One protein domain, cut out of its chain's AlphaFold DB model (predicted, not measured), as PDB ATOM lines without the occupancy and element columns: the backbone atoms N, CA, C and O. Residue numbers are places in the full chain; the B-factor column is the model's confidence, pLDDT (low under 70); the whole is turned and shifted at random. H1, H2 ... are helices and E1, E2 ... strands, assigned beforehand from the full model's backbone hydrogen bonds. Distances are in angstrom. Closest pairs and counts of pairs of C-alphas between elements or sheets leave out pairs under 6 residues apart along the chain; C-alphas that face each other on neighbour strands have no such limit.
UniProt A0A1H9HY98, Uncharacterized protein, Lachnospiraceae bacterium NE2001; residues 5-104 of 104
ATOM      1  N   LYS A   5      88.521 101.164  26.228       89.94
ATOM      2  CA  LYS A   5      89.648 101.656  25.434       89.94
ATOM      3  C   LYS A   5      90.657 100.557  25.096       89.94
ATOM      4  O   LYS A   5      91.101 100.491  23.952       89.94
ATOM      5  N   ASP A   6      90.971  99.682  26.050       90.94
ATOM      6  CA  ASP A   6      91.897  98.563  25.831       90.94
ATOM      7  C   ASP A   6      91.329  97.530  24.849       90.94
ATOM      8  O   ASP A   6      92.057  96.954  24.050       90.94
ATOM      9  N   ARG A   7      90.012  97.287  24.878       91.44
ATOM     10  CA  ARG A   7      89.359  96.387  23.910       91.44
ATOM     11  C   ARG A   7      89.384  96.976  22.507       91.44
ATOM     12  O   ARG A   7      89.611  96.256  21.538       91.44
ATOM     13  N   PHE A   8      89.142  98.281  22.403       93.25
ATOM     14  CA  PHE A   8      89.121  98.974  21.123       93.25
ATOM     15  C   PHE A   8      90.513  98.999  20.496       93.25
ATOM     16  O   PHE A   8      90.627  98.693  19.314       93.25
ATOM     17  N   SER A   9      91.573  99.247  21.269       93.56
ATOM     18  CA  SER A   9      92.946  99.299  20.744       93.56
ATOM     19  C   SER A   9      93.472  97.967  20.193       93.56
ATOM     20  O   SER A   9      94.439  97.967  19.439       93.56
ATOM     21  N   ILE A  10      92.840  96.837  20.534       93.44
ATOM     22  CA  ILE A  10      93.190  95.513  19.993       93.44
ATOM     23  C   ILE A  10      92.657  95.324  18.563       93.44
ATOM     24  O   ILE A  10      93.261  94.599  17.775       93.44
ATOM     25  N   ILE A  11      91.518  95.938  18.227       94.88
ATOM     26  CA  ILE A  11      90.787  95.677  16.974       94.88
ATOM     27  C   ILE A  11      90.784  96.883  16.035       94.88
ATOM     28  O   ILE A  11      90.806  96.712  14.816       94.88
ATOM     29  N   LEU A  12      90.713  98.093  16.585       95.62
ATOM     30  CA  LEU A  12      90.693  99.327  15.816       95.62
ATOM     31  C   LEU A  12      92.118  99.722  15.427       95.62
ATOM     32  O   LEU A  12      93.051  99.654  16.225       95.62
ATOM     33  N   THR A  13      92.274 100.175  14.190       96.44
ATOM     34  CA  THR A  13      93.516 100.783  13.711       96.44
ATOM     35  C   THR A  13      93.803 102.096  14.444       96.44
ATOM     36  O   THR A  13      92.915 102.713  15.030       96.44
ATOM     37  N   ASN A  14      95.045 102.581  14.362       96.38
ATOM     38  CA  ASN A  14      95.415 103.865  14.966       96.38
ATOM     39  C   ASN A  14      94.573 105.040  14.434       96.38
ATOM     40  O   ASN A  14      94.231 105.933  15.204       96.38
ATOM     41  N   ASP A  15      94.210 105.039  13.145       96.62
ATOM     42  CA  ASP A  15      93.335 106.073  12.570       96.62
ATOM     43  C   ASP A  15      91.924 106.011  13.170       96.62
ATOM     44  O   ASP A  15      91.384 107.019  13.622       96.62
ATOM     45  N   GLU A  16      91.353 104.812  13.274       97.00
ATOM     46  CA  GLU A  16      90.039 104.600  13.887       97.00
ATOM     47  C   GLU A  16      90.029 104.967  15.375       97.00
ATOM     48  O   GLU A  16      89.065 105.564  15.858       97.00
ATOM     49  N   MET A  17      91.112 104.674  16.098       97.06
ATOM     50  CA  MET A  17      91.289 105.111  17.483       97.06
ATOM     51  C   MET A  17      91.357 106.638  17.586       97.06
ATOM     52  O   MET A  17      90.716 107.207  18.464       97.06
ATOM     53  N   ASN A  18      92.057 107.322  16.675       97.25
ATOM     54  CA  ASN A  18      92.119 108.789  16.651       97.25
ATOM     55  C   ASN A  18      90.763 109.438  16.330       97.25
ATOM     56  O   ASN A  18      90.469 110.536  16.806       97.25
ATOM     57  N   ARG A  19      89.922 108.748  15.555       97.31
ATOM     58  CA  ARG A  19      88.538 109.146  15.254       97.31
ATOM     59  C   ARG A  19      87.560 108.858  16.392       97.31
ATOM     60  O   ARG A  19      86.421 109.314  16.323       97.31
ATOM     61  N   THR A  20      87.979 108.119  17.420       97.19
ATOM     62  CA  THR A  20      87.106 107.634  18.491       97.19
ATOM     63  C   THR A  20      87.446 108.293  19.826       97.19
ATOM     64  O   THR A  20      88.558 108.189  20.339       97.19
ATOM     65  N   LYS A  21      86.463 108.945  20.442       96.50
ATOM     66  CA  LYS A  21      86.548 109.475  21.809       96.50
ATOM     67  C   LYS A  21      85.694 108.619  22.727       96.50
ATOM     68  O   LYS A  21      84.542 108.358  22.404       96.50
ATOM     69  N   ILE A  22      86.252 108.211  23.861       94.38
ATOM     70  CA  ILE A  22      85.602 107.334  24.841       94.38
ATOM     71  C   ILE A  22      85.551 108.077  26.174       94.38
ATOM     72  O   ILE A  22      86.578 108.582  26.632       94.38
ATOM     73  N   CYS A  23      84.371 108.144  26.780       92.50
ATOM     74  CA  CYS A  23      84.137 108.727  28.093       92.50
ATOM     75  C   CYS A  23      83.323 107.734  28.933       92.50
ATOM     76  O   CYS A  23      82.146 107.493  28.666       92.50
ATOM     77  N   GLU A  24      83.960 107.123  29.928       89.50
ATOM     78  CA  GLU A  24      83.295 106.216  30.865       89.50
ATOM     79  C   GLU A  24      82.627 107.054  31.968       89.50
ATOM     80  O   GLU A  24      83.300 107.818  32.663       89.50
ATOM     81  N   LYS A  25      81.299 106.960  32.106       87.31
ATOM     82  CA  LYS A  25      80.544 107.698  33.129       87.31
ATOM     83  C   LYS A  25      80.390 106.873  34.406       87.31
ATOM     84  O   LYS A  25      80.308 105.648  34.373       87.31
ATOM     85  N   GLU A  26      80.222 107.564  35.532       83.75
ATOM     86  CA  GLU A  26      79.999 106.948  36.852       83.75
ATOM     87  C   GLU A  26      78.728 106.081  36.919       83.75
ATOM     88  O   GLU A  26      78.650 105.148  37.712       83.75
ATOM     89  N   ASN A  27      77.740 106.344  36.057       85.19
ATOM     90  CA  ASN A  27      76.493 105.575  35.980       85.19
ATOM     91  C   ASN A  27      76.626 104.236  35.222       85.19
ATOM     92  O   ASN A  27      75.617 103.572  34.979       85.19
ATOM     93  N   GLY A  28      77.842 103.853  34.817       84.56
ATOM     94  CA  GLY A  28      78.123 102.611  34.094       84.56
ATOM     95  C   GLY A  28      77.778 102.643  32.601       84.56
ATOM     96  O   GLY A  28      77.918 101.618  31.934       84.56
ATOM     97  N   ILE A  29      77.340 103.791  32.072       89.88
ATOM     98  CA  ILE A  29      77.150 104.008  30.635       89.88
ATOM     99  C   ILE A  29      78.452 104.553  30.050       89.88
ATOM    100  O   ILE A  29      79.039 105.500  30.574       89.88
ATOM    101  N   THR A  30      78.895 103.975  28.940       93.25
ATOM    102  CA  THR A  30      80.028 104.518  28.184       93.25
ATOM    103  C   THR A  30      79.504 105.429  27.080       93.25
ATOM    104  O   THR A  30      78.704 104.991  26.258       93.25
ATOM    105  N   ASP A  31      79.970 106.674  27.026       95.06
ATOM    106  CA  ASP A  31      79.768 107.539  25.863       95.06
ATOM    107  C   ASP A  31      80.923 107.328  24.887       95.06
ATOM    108  O   ASP A  31      82.095 107.490  25.243       95.06
ATOM    109  N   VAL A  32      80.602 107.004  23.638       96.31
ATOM    110  CA  VAL A  32      81.585 106.934  22.556       96.31
ATOM    111  C   VAL A  32      81.170 107.873  21.444       96.31
ATOM    112  O   VAL A  32      80.068 107.764  20.920       96.31
ATOM    113  N   SER A  33      82.071 108.752  21.027       97.50
ATOM    114  CA  SER A  33      81.904 109.556  19.818       97.50
ATOM    115  C   SER A  33      82.858 109.065  18.748       97.50
ATOM    116  O   SER A  33      84.051 108.938  19.015       97.50
ATOM    117  N   VAL A  34      82.355 108.815  17.542       97.62
ATOM    118  CA  VAL A  34      83.152 108.339  16.409       97.62
ATOM    119  C   VAL A  34      82.967 109.243  15.197       97.62
ATOM    120  O   VAL A  34      81.841 109.497  14.762       97.62
ATOM    121  N   ASP A  35      84.080 109.731  14.654       97.75
ATOM    122  CA  ASP A  35      84.111 110.524  13.428       97.75
ATOM    123  C   ASP A  35      84.317 109.641  12.193       97.75
ATOM    124  O   ASP A  35      85.429 109.217  11.864       97.75
ATOM    125  N   VAL A  36      83.215 109.379  11.493       96.56
ATOM    126  CA  VAL A  36      83.195 108.629  10.230       96.56
ATOM    127  C   VAL A  36      83.133 109.555   9.015       96.56
ATOM    128  O   VAL A  36      83.002 109.090   7.883       96.56
ATOM    129  N   HIS A  37      83.224 110.872   9.212       92.94
ATOM    130  CA  HIS A  37      83.244 111.816   8.109       92.94
ATOM    131  C   HIS A  37      84.463 111.562   7.208       92.94
ATOM    132  O   HIS A  37      85.593 111.351   7.665       92.94
ATOM    133  N   GLY A  38      84.209 111.562   5.897       90.88
ATOM    134  CA  GLY A  38      85.215 111.285   4.872       90.88
ATOM    135  C   GLY A  38      85.555 109.804   4.684       90.88
ATOM    136  O   GLY A  38      86.317 109.495   3.773       90.88
ATOM    137  N   LEU A  39      84.994 108.893   5.488       94.12
ATOM    138  CA  LEU A  39      85.089 107.457   5.229       94.12
ATOM    139  C   LEU A  39      84.072 107.035   4.171       94.12
ATOM    140  O   LEU A  39      83.031 107.670   3.982       94.12
ATOM    141  N   ASP A  40      84.343 105.918   3.501       94.38
ATOM    142  CA  ASP A  40      83.318 105.289   2.685       94.38
ATOM    143  C   ASP A  40      82.267 104.582   3.568       94.38
ATOM    144  O   ASP A  40      82.428 104.382   4.778       94.38
ATOM    145  N   VAL A  41      81.142 104.206   2.960       94.06
ATOM    146  CA  VAL A  41      80.025 103.566   3.670       94.06
ATOM    147  C   VAL A  41      80.417 102.210   4.272       94.06
ATOM    148  O   VAL A  41      79.902 101.842   5.331       94.06
ATOM    149  N   LYS A  42      81.301 101.455   3.612       94.81
ATOM    150  CA  LYS A  42      81.713 100.113   4.040       94.81
ATOM    151  C   LYS A  42      82.598 100.205   5.280       94.81
ATOM    152  O   LYS A  42      82.332  99.501   6.255       94.81
ATOM    153  N   ASP A  43      83.582 101.093   5.265       95.81
ATOM    154  CA  ASP A  43      84.486 101.342   6.382       95.81
ATOM    155  C   ASP A  43      83.753 101.977   7.559       95.81
ATOM    156  O   ASP A  43      83.909 101.515   8.689       95.81
ATOM    157  N   SER A  44      82.854 102.929   7.295       96.19
ATOM    158  CA  SER A  44      81.977 103.500   8.327       96.19
ATOM    159  C   SER A  44      81.159 102.413   9.023       96.19
ATOM    160  O   SER A  44      81.103 102.353  10.251       96.19
ATOM    161  N   LYS A  45      80.538 101.513   8.244       96.00
ATOM    162  CA  LYS A  45      79.740 100.404   8.783       96.00
ATOM    163  C   LYS A  45      80.599  99.430   9.587       96.00
ATOM    164  O   LYS A  45      80.174  98.994  10.655       96.00
ATOM    165  N   ARG A  46      81.786  99.077   9.083       96.44
ATOM    166  CA  ARG A  46      82.725  98.179   9.769       96.44
ATOM    167  C   ARG A  46      83.148  98.760  11.118       96.44
ATOM    168  O   ARG A  46      83.034  98.066  12.123       96.44
ATOM    169  N   LEU A  47      83.584 100.018  11.141       97.12
ATOM    170  CA  LEU A  47      84.028 100.697  12.356       97.12
ATOM    171  C   LEU A  47      82.913 100.767  13.405       97.12
ATOM    172  O   LEU A  47      83.106 100.340  14.542       97.12
ATOM    173  N   VAL A  48      81.725 101.233  13.011       96.44
ATOM    174  CA  VAL A  48      80.569 101.333  13.915       96.44
ATOM    175  C   VAL A  48      80.189  99.962  14.484       96.44
ATOM    176  O   VAL A  48      80.003  99.836  15.692       96.44
ATOM    177  N   ASN A  49      80.147  98.911  13.659       95.44
ATOM    178  CA  ASN A  49      79.861  97.556  14.142       95.44
ATOM    179  C   ASN A  49      80.928  97.025  15.102       95.44
ATOM    180  O   ASN A  49      80.584  96.374  16.087       95.44
ATOM    181  N   ASN A  50      82.207  97.302  14.843       95.62
ATOM    182  CA  ASN A  50      83.279  96.909  15.753       95.62
ATOM    183  C   ASN A  50      83.106  97.582  17.119       95.62
ATOM    184  O   ASN A  50      83.167  96.897  18.136       95.62
ATOM    185  N   ILE A  51      82.809  98.884  17.150       95.38
ATOM    186  CA  ILE A  51      82.547  99.626  18.393       95.38
ATOM    187  C   ILE A  51      81.377  99.004  19.171       95.38
ATOM    188  O   ILE A  51      81.522  98.706  20.356       95.38
ATOM    189  N   ILE A  52      80.248  98.749  18.501       94.62
ATOM    190  CA  ILE A  52      79.052  98.146  19.117       94.62
ATOM    191  C   ILE A  52      79.365  96.756  19.689       94.62
ATOM    192  O   ILE A  52      78.976  96.424  20.807       94.62
ATOM    193  N   ASN A  53      80.100  95.930  18.943       92.88
ATOM    194  CA  ASN A  53      80.382  94.557  19.355       92.88
ATOM    195  C   ASN A  53      81.400  94.472  20.497       92.88
ATOM    196  O   ASN A  53      81.287  93.576  21.335       92.88
ATOM    197  N   LEU A  54      82.365  95.392  20.543       90.69
ATOM    198  CA  LEU A  54      83.426  95.409  21.549       90.69
ATOM    199  C   LEU A  54      83.005  96.042  22.875       90.69
ATOM    200  O   LEU A  54      83.674  95.802  23.885       90.69
ATOM    201  N   ALA A  55      81.923  96.822  22.888       82.75
ATOM    202  CA  ALA A  55      81.372  97.387  24.111       82.75
ATOM    203  C   ALA A  55      80.831  96.259  25.023       82.75
ATOM    204  O   ALA A  55      79.957  95.491  24.603       82.75
ATOM    205  N   PRO A  56      81.362  96.110  26.254       75.81
ATOM    206  CA  PRO A  56      80.944  95.073  27.198       75.81
ATOM    207  C   PRO A  56      79.728  95.483  28.045       75.81
ATOM    208  O   PRO A  56      79.292  94.710  28.896       75.81
ATOM    209  N   CYS A  57      79.242  96.712  27.880       79.88
ATOM    210  CA  CYS A  57      78.198  97.326  28.685       79.88
ATOM    211  C   CYS A  57      77.382  98.317  27.848       79.88
ATOM    212  O   CYS A  57      77.686  98.563  26.677       79.88
ATOM    213  N   LYS A  58      76.396  98.931  28.510       91.94
ATOM    214  CA  LYS A  58      75.555  99.988  27.957       91.94
ATOM    215  C   LYS A  58      76.403 101.091  27.337       91.94
ATOM    216  O   LYS A  58      77.259 101.688  27.998       91.94
ATOM    217  N   LEU A  59      76.121 101.375  26.077       93.44
ATOM    218  CA  LEU A  59      76.878 102.306  25.264       93.44
ATOM    219  C   LEU A  59      75.930 103.334  24.641       93.44
ATOM    220  O   LEU A  59      74.933 102.987  24.006       93.44
ATOM    221  N   GLN A  60      76.291 104.607  24.775       95.81
ATOM    222  CA  GLN A  60      75.723 105.691  23.990       95.81
ATOM    223  C   GLN A  60      76.732 106.088  22.910       95.81
ATOM    224  O   GLN A  60      77.788 106.655  23.189       95.81
ATOM    225  N   LEU A  61      76.424 105.741  21.664       96.62
ATOM    226  CA  LEU A  61      77.286 105.982  20.514       96.62
ATOM    227  C   LEU A  61      76.823 107.221  19.744       96.62
ATOM    228  O   LEU A  61      75.668 107.331  19.350       96.62
ATOM    229  N   HIS A  62      77.749 108.134  19.484       97.19
ATOM    230  CA  HIS A  62      77.556 109.386  18.767       97.19
ATOM    231  C   HIS A  62      78.338 109.330  17.450       97.19
ATOM    232  O   HIS A  62      79.562 109.459  17.437       97.19
ATOM    233  N   ILE A  63      77.650 109.119  16.330       97.06
ATOM    234  CA  ILE A  63      78.269 108.967  15.010       97.06
ATOM    235  C   ILE A  63      78.257 110.299  14.269       97.06
ATOM    236  O   ILE A  63      77.202 110.764  13.826       97.06
ATOM    237  N   ILE A  64      79.435 110.890  14.097       97.19
ATOM    238  CA  ILE A  64      79.646 112.119  13.335       97.19
ATOM    239  C   ILE A  64      79.911 111.715  11.883       97.19
ATOM    240  O   ILE A  64      80.991 111.238  11.548       97.19
ATOM    241  N   HIS A  65      78.911 111.864  11.018       94.50
ATOM    242  CA  HIS A  65      79.001 111.515   9.590       94.50
ATOM    243  C   HIS A  65      79.075 112.740   8.670       94.50
ATOM    244  O   HIS A  65      79.440 112.612   7.502       94.50
ATOM    245  N   GLY A  66      78.806 113.934   9.206       90.00
ATOM    246  CA  GLY A  66      78.843 115.203   8.480       90.00
ATOM    247  C   GLY A  66      77.523 115.529   7.771       90.00
ATOM    248  O   GLY A  66      76.799 114.659   7.307       90.00
ATOM    249  N   TYR A  67      77.180 116.816   7.677       79.94
ATOM    250  CA  TYR A  67      75.847 117.226   7.212       79.94
ATOM    251  C   TYR A  67      75.637 117.079   5.694       79.94
ATOM    252  O   TYR A  67      74.664 116.467   5.261       79.94
ATOM    253  N   ARG A  68      76.532 117.648   4.872       74.75
ATOM    254  CA  ARG A  68      76.341 117.732   3.407       74.75
ATOM    255  C   ARG A  68      76.845 116.508   2.647       74.75
ATOM    256  O   ARG A  68      76.247 116.119   1.650       74.75
ATOM    257  N   HIS A  69      77.939 115.913   3.115       71.19
ATOM    258  CA  HIS A  69      78.593 114.780   2.453       71.19
ATOM    259  C   HIS A  69      78.339 113.443   3.166       71.19
ATOM    260  O   HIS A  69      78.635 112.390   2.611       71.19
ATOM    261  N   GLY A  70      77.728 113.468   4.355       75.12
ATOM    262  CA  GLY A  70      77.423 112.277   5.144       75.12
ATOM    263  C   GLY A  70      76.129 111.566   4.762       75.12
ATOM    264  O   GLY A  70      75.810 110.551   5.367       75.12
ATOM    265  N   THR A  71      75.372 112.042   3.767       85.69
ATOM    266  CA  THR A  71      74.024 111.528   3.451       85.69
ATOM    267  C   THR A  71      73.998 110.017   3.222       85.69
ATOM    268  O   THR A  71      73.126 109.338   3.755       85.69
ATOM    269  N   ALA A  72      74.978 109.461   2.503       90.06
ATOM    270  CA  ALA A  72      75.060 108.018   2.273       90.06
ATOM    271  C   ALA A  72      75.309 107.227   3.571       90.06
ATOM    272  O   ALA A  72      74.710 106.171   3.781       90.06
ATOM    273  N   ILE A  73      76.150 107.757   4.463       91.06
ATOM    274  CA  ILE A  73      76.436 107.160   5.771       91.06
ATOM    275  C   ILE A  73      75.217 107.294   6.685       91.06
ATOM    276  O   ILE A  73      74.806 106.310   7.290       91.06
ATOM    277  N   LYS A  74      74.573 108.465   6.721       91.25
ATOM    278  CA  LYS A  74      73.313 108.686   7.436       91.25
ATOM    279  C   LYS A  74      72.254 107.682   6.991       91.25
ATOM    280  O   LYS A  74      71.637 107.036   7.835       91.25
ATOM    281  N   THR A  75      72.059 107.502   5.685       91.75
ATOM    282  CA  THR A  75      71.137 106.490   5.157       91.75
ATOM    283  C   THR A  75      71.556 105.089   5.587       91.75
ATOM    284  O   THR A  75      70.703 104.323   6.030       91.75
ATOM    285  N   MET A  76      72.846 104.743   5.513       93.69
ATOM    286  CA  MET A  76      73.342 103.441   5.966       93.69
ATOM    287  C   MET A  76      73.028 103.192   7.445       93.69
ATOM    288  O   MET A  76      72.483 102.136   7.756       93.69
ATOM    289  N   ILE A  77      73.290 104.160   8.324       91.62
ATOM    290  CA  ILE A  77      73.017 104.047   9.762       91.62
ATOM    291  C   ILE A  77      71.524 103.819  10.006       91.62
ATOM    292  O   ILE A  77      71.153 102.901  10.722       91.62
ATOM    293  N   ASN A  78      70.660 104.609   9.368       87.19
ATOM    294  CA  ASN A  78      69.225 104.573   9.654       87.19
ATOM    295  C   ASN A  78      68.476 103.409   8.981       87.19
ATOM    296  O   ASN A  78      67.362 103.101   9.385       87.19
ATOM    297  N   THR A  79      69.036 102.787   7.936       86.88
ATOM    298  CA  THR A  79      68.297 101.788   7.129       86.88
ATOM    299  C   THR A  79      68.994 100.439   6.980       86.88
ATOM    300  O   THR A  79      68.367  99.479   6.538       86.88
ATOM    301  N   ARG A  80      70.299 100.349   7.272       86.56
ATOM    302  CA  ARG A  80      71.133  99.171   6.949       86.56
ATOM    303  C   ARG A  80      72.097  98.758   8.060       86.56
ATOM    304  O   ARG A  80      72.870  97.808   7.860       86.56
ATOM    305  N   LEU A  81      72.103  99.469   9.183       89.69
ATOM    306  CA  LEU A  81      72.864  99.102  10.365       89.69
ATOM    307  C   LEU A  81      71.976  98.235  11.257       89.69
ATOM    308  O   LEU A  81      71.121  98.734  11.977       89.69
ATOM    309  N   PHE A  82      72.182  96.924  11.162       88.50
ATOM    310  CA  PHE A  82      71.484  95.931  11.965       88.50
ATOM    311  C   PHE A  82      72.491  95.264  12.894       88.50
ATOM    312  O   PHE A  82      73.493  94.717  12.427       88.50
ATOM    313  N   ASN A  83      72.227  95.339  14.192       90.50
ATOM    314  CA  ASN A  83      72.982  94.668  15.236       90.50
ATOM    315  C   ASN A  83      72.023  94.417  16.407       90.50
ATOM    316  O   ASN A  83      71.276  95.319  16.778       90.50
ATOM    317  N   GLU A  84      72.028  93.203  16.955       91.31
ATOM    318  CA  GLU A  84      71.102  92.772  18.013       91.31
ATOM    319  C   GLU A  84      71.222  93.583  19.308       91.31
ATOM    320  O   GLU A  84      70.269  93.650  20.077       91.31
ATOM    321  N   LYS A  85      72.371  94.231  19.529       93.00
ATOM    322  CA  LYS A  85      72.608  95.075  20.700       93.00
ATOM    323  C   LYS A  85      72.024  96.482  20.568       93.00
ATOM    324  O   LYS A  85      72.018  97.221  21.545       93.00
ATOM    325  N   ILE A  86      71.598  96.897  19.371       94.56
ATOM    326  CA  ILE A  86      71.037  98.236  19.150       94.56
ATOM    327  C   ILE A  86      69.596  98.267  19.650       94.56
ATOM    328  O   ILE A  86      68.732  97.579  19.113       94.56
ATOM    329  N   GLU A  87      69.324  99.146  20.607       94.50
ATOM    330  CA  GLU A  87      67.965  99.403  21.093       94.50
ATOM    331  C   GLU A  87      67.305 100.605  20.421       94.50
ATOM    332  O   GLU A  87      66.081 100.670  20.313       94.50
ATOM    333  N   GLY A  88      68.097 101.576  19.966       94.12
ATOM    334  CA  GLY A  88      67.552 102.786  19.368       94.12
ATOM    335  C   GLY A  88      68.561 103.541  18.524       94.12
ATOM    336  O   GLY A  88      69.744 103.596  18.849       94.12
ATOM    337  N   ILE A  89      68.065 104.151  17.449       95.88
ATOM    338  CA  ILE A  89      68.814 105.037  16.557       95.88
ATOM    339  C   ILE A  89      68.004 106.321  16.411       95.88
ATOM    340  O   ILE A  89      66.826 106.267  16.060       95.88
ATOM    341  N   TYR A  90      68.624 107.470  16.670       93.75
ATOM    342  CA  TYR A  90      67.972 108.771  16.538       93.75
ATOM    343  C   TYR A  90      68.930 109.817  15.950       93.75
ATOM    344  O   TYR A  90      70.062 109.960  16.421       93.75
ATOM    345  N   PRO A  91      68.533 110.552  14.895       92.81
ATOM    346  CA  PRO A  91      69.309 111.694  14.424       92.81
ATOM    347  C   PRO A  91      69.298 112.810  15.477       92.81
ATOM    348  O   PRO A  91      68.303 112.991  16.174       92.81
ATOM    349  N   ASP A  92      70.386 113.573  15.579       94.25
ATOM    350  CA  ASP A  92      70.412 114.753  16.451       94.25
ATOM    351  C   ASP A  92      69.537 115.875  15.854       94.25
ATOM    352  O   ASP A  92      69.592 116.157  14.653       94.25
ATOM    353  N   GLU A  93      68.721 116.515  16.695       91.31
ATOM    354  CA  GLU A  93      67.761 117.552  16.285       91.31
ATOM    355  C   GLU A  93      68.421 118.889  15.915       91.31
ATOM    356  O   GLU A  93      67.867 119.669  15.141       91.31
ATOM    357  N   ARG A  94      69.604 119.174  16.470       93.00
ATOM    358  CA  ARG A  94      70.336 120.440  16.299       93.00
ATOM    359  C   ARG A  94      71.553 120.286  15.391       93.00
ATOM    360  O   ARG A  94      72.021 121.274  14.828       93.00
ATOM    361  N   ASN A  95      72.058 119.067  15.227       92.50
ATOM    362  CA  ASN A  95      73.201 118.742  14.390       92.50
ATOM    363  C   ASN A  95      72.878 117.604  13.417       92.50
ATOM    364  O   ASN A  95      73.119 116.428  13.669       92.50
ATOM    365  N   MET A  96      72.432 117.967  12.218       89.88
ATOM    366  CA  MET A  96      72.053 117.001  11.184       89.88
ATOM    367  C   MET A  96      73.201 116.098  10.684       89.88
ATOM    368  O   MET A  96      72.923 115.132   9.968       89.88
ATOM    369  N   GLY A  97      74.458 116.411  11.025       94.38
ATOM    370  CA  GLY A  97      75.642 115.588  10.758       94.38
ATOM    371  C   GLY A  97      75.971 114.578  11.863       94.38
ATOM    372  O   GLY A  97      77.030 113.952  11.801       94.38
ATOM    373  N   LEU A  98      75.097 114.443  12.865       95.75
ATOM    374  CA  LEU A  98      75.236 113.548  14.005       95.75
ATOM    375  C   LEU A  98      74.057 112.569  14.072       95.75
ATOM    376  O   LEU A  98      72.909 112.884  13.744       95.75
ATOM    377  N   THR A  99      74.335 111.335  14.470       96.38
ATOM    378  CA  THR A  99      73.311 110.337  14.781       96.38
ATOM    379  C   THR A  99      73.714 109.584  16.030       96.38
ATOM    380  O   THR A  99      74.866 109.184  16.175       96.38
ATOM    381  N   HIS A 100      72.764 109.411  16.930       96.69
ATOM    382  CA  HIS A 100      72.958 108.710  18.178       96.69
ATOM    383  C   HIS A 100      72.434 107.286  18.074       96.69
ATOM    384  O   HIS A 100      71.409 107.035  17.434       96.69
ATOM    385  N   ILE A 101      73.123 106.366  18.737       95.88
ATOM    386  CA  ILE A 101      72.722 104.974  18.875       95.88
ATOM    387  C   ILE A 101      72.827 104.590  20.345       95.88
ATOM    388  O   ILE A 101      73.845 104.852  20.987       95.88
ATOM    389  N   TYR A 102      71.779 103.969  20.871       94.81
ATOM    390  CA  TYR A 102      71.791 103.358  22.193       94.81
ATOM    391  C   TYR A 102      71.963 101.844  22.058       94.81
ATOM    392  O   TYR A 102      71.297 101.212  21.233       94.81
ATOM    393  N   VAL A 103      72.895 101.289  22.831       93.50
ATOM    394  CA  VAL A 103      73.343  99.895  22.751       93.50
ATOM    395  C   VAL A 103      73.349  99.274  24.151       93.50
ATOM    396  O   VAL A 103      73.803  99.930  25.094       93.50
ATOM    397  N   LEU A 104      72.887  98.024  24.276       86.25
ATOM    398  CA  LEU A 104      72.904  97.236  25.519       86.25
ATOM    399  C   LEU A 104      73.955  96.121  25.550       86.25
ATOM    400  O   LEU A 104      74.237  95.509  24.494       86.25
TER     401      LEU A 104
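What this domain is: This is residues 5 to 104 of the 104 residues of an uncharacterized protein of Lachnospiraceae bacterium NE2001 (UniProt A0A1H9HY98). A twisted five-stranded sheet has helices H3 and H4 packed over one face, two layers in all, and its other face bare. Two short helices, H1 and H2, sit by its E1 edge. The 100 printed residues include four named helices and five named strands, in the order H1 H2 E1 E2 H3 E3 H4 E4 E5; the sheet, E1 E2 E3 E5 E4, is mixed, as is the class, helices and strands. The whole is compact, with a radius of gyration of the C-alphas of 12.5 A and spans of 34 by 27 by 24 A.

How they stand to each other: E1, residues 20 to 24, and E2, residues 30 to 35, form an antiparallel hairpin, with N 21 and O 33 within hydrogen-bond range at 2.8 A. E2 is parallel to E3, residues 59 to 64, with N 32 and O 60 at 2.9 A. E5, residues 98 to 103, is antiparallel to E3, with N 61 and O 101 at 2.8 A, and makes an antiparallel hairpin with E4, residues 86 to 91, with N 90 and O 100 at 2.9 A. H3, residues 41 to 54, lies over E3 at a height over the sheet of 9.6 A, along the strands at 16 degrees on the local plane. H4, residues 71 to 80, is on the same face at a height of 10.1 A, over E5, with 2 C-alphas falling on E4, only just too few to lie over it too. E2, H3 and E3 form a strand-helix-strand unit, parallel neighbours with a helix between; E3, H4 and E4 form a split one, with E5 between its strands; both crossovers are right-handed. H3 touches H4 with residues 41 to 45 alone, the closest C-alphas being those of Val 41 and Ile 73, 5.5 A, at a steep tilt of 49 degrees. H1, residues 5 to 11, touches H3, the closest C-alphas being those of Arg 7 and Leu 54, 6.5 A; H3 does this with residues 50 to 54 alone. H1 and H2, residues 14 to 18, only graze the sheet. Every O i to N i+4 pair is within hydrogen-bond range in H2, H3 and H4; in H1 1 of 3 is, beside 3 of 4 O i to N i+3 pairs.

Where its parts are: H1 begins at C-alpha 5 (89.648, 101.656, 25.434), and E5 ends at C-alpha 103 (73.343, 99.895, 22.751). From first to last C-alpha H3 is 19.9 A long, E2 16.4 A and E5 16.3 A.

The domain as a whole: The C-alphas farthest apart, those of Glu 26 and Arg 68, are 35.3 A apart. The printed part has no cut and no long link, and no printed residue is under pLDDT 70.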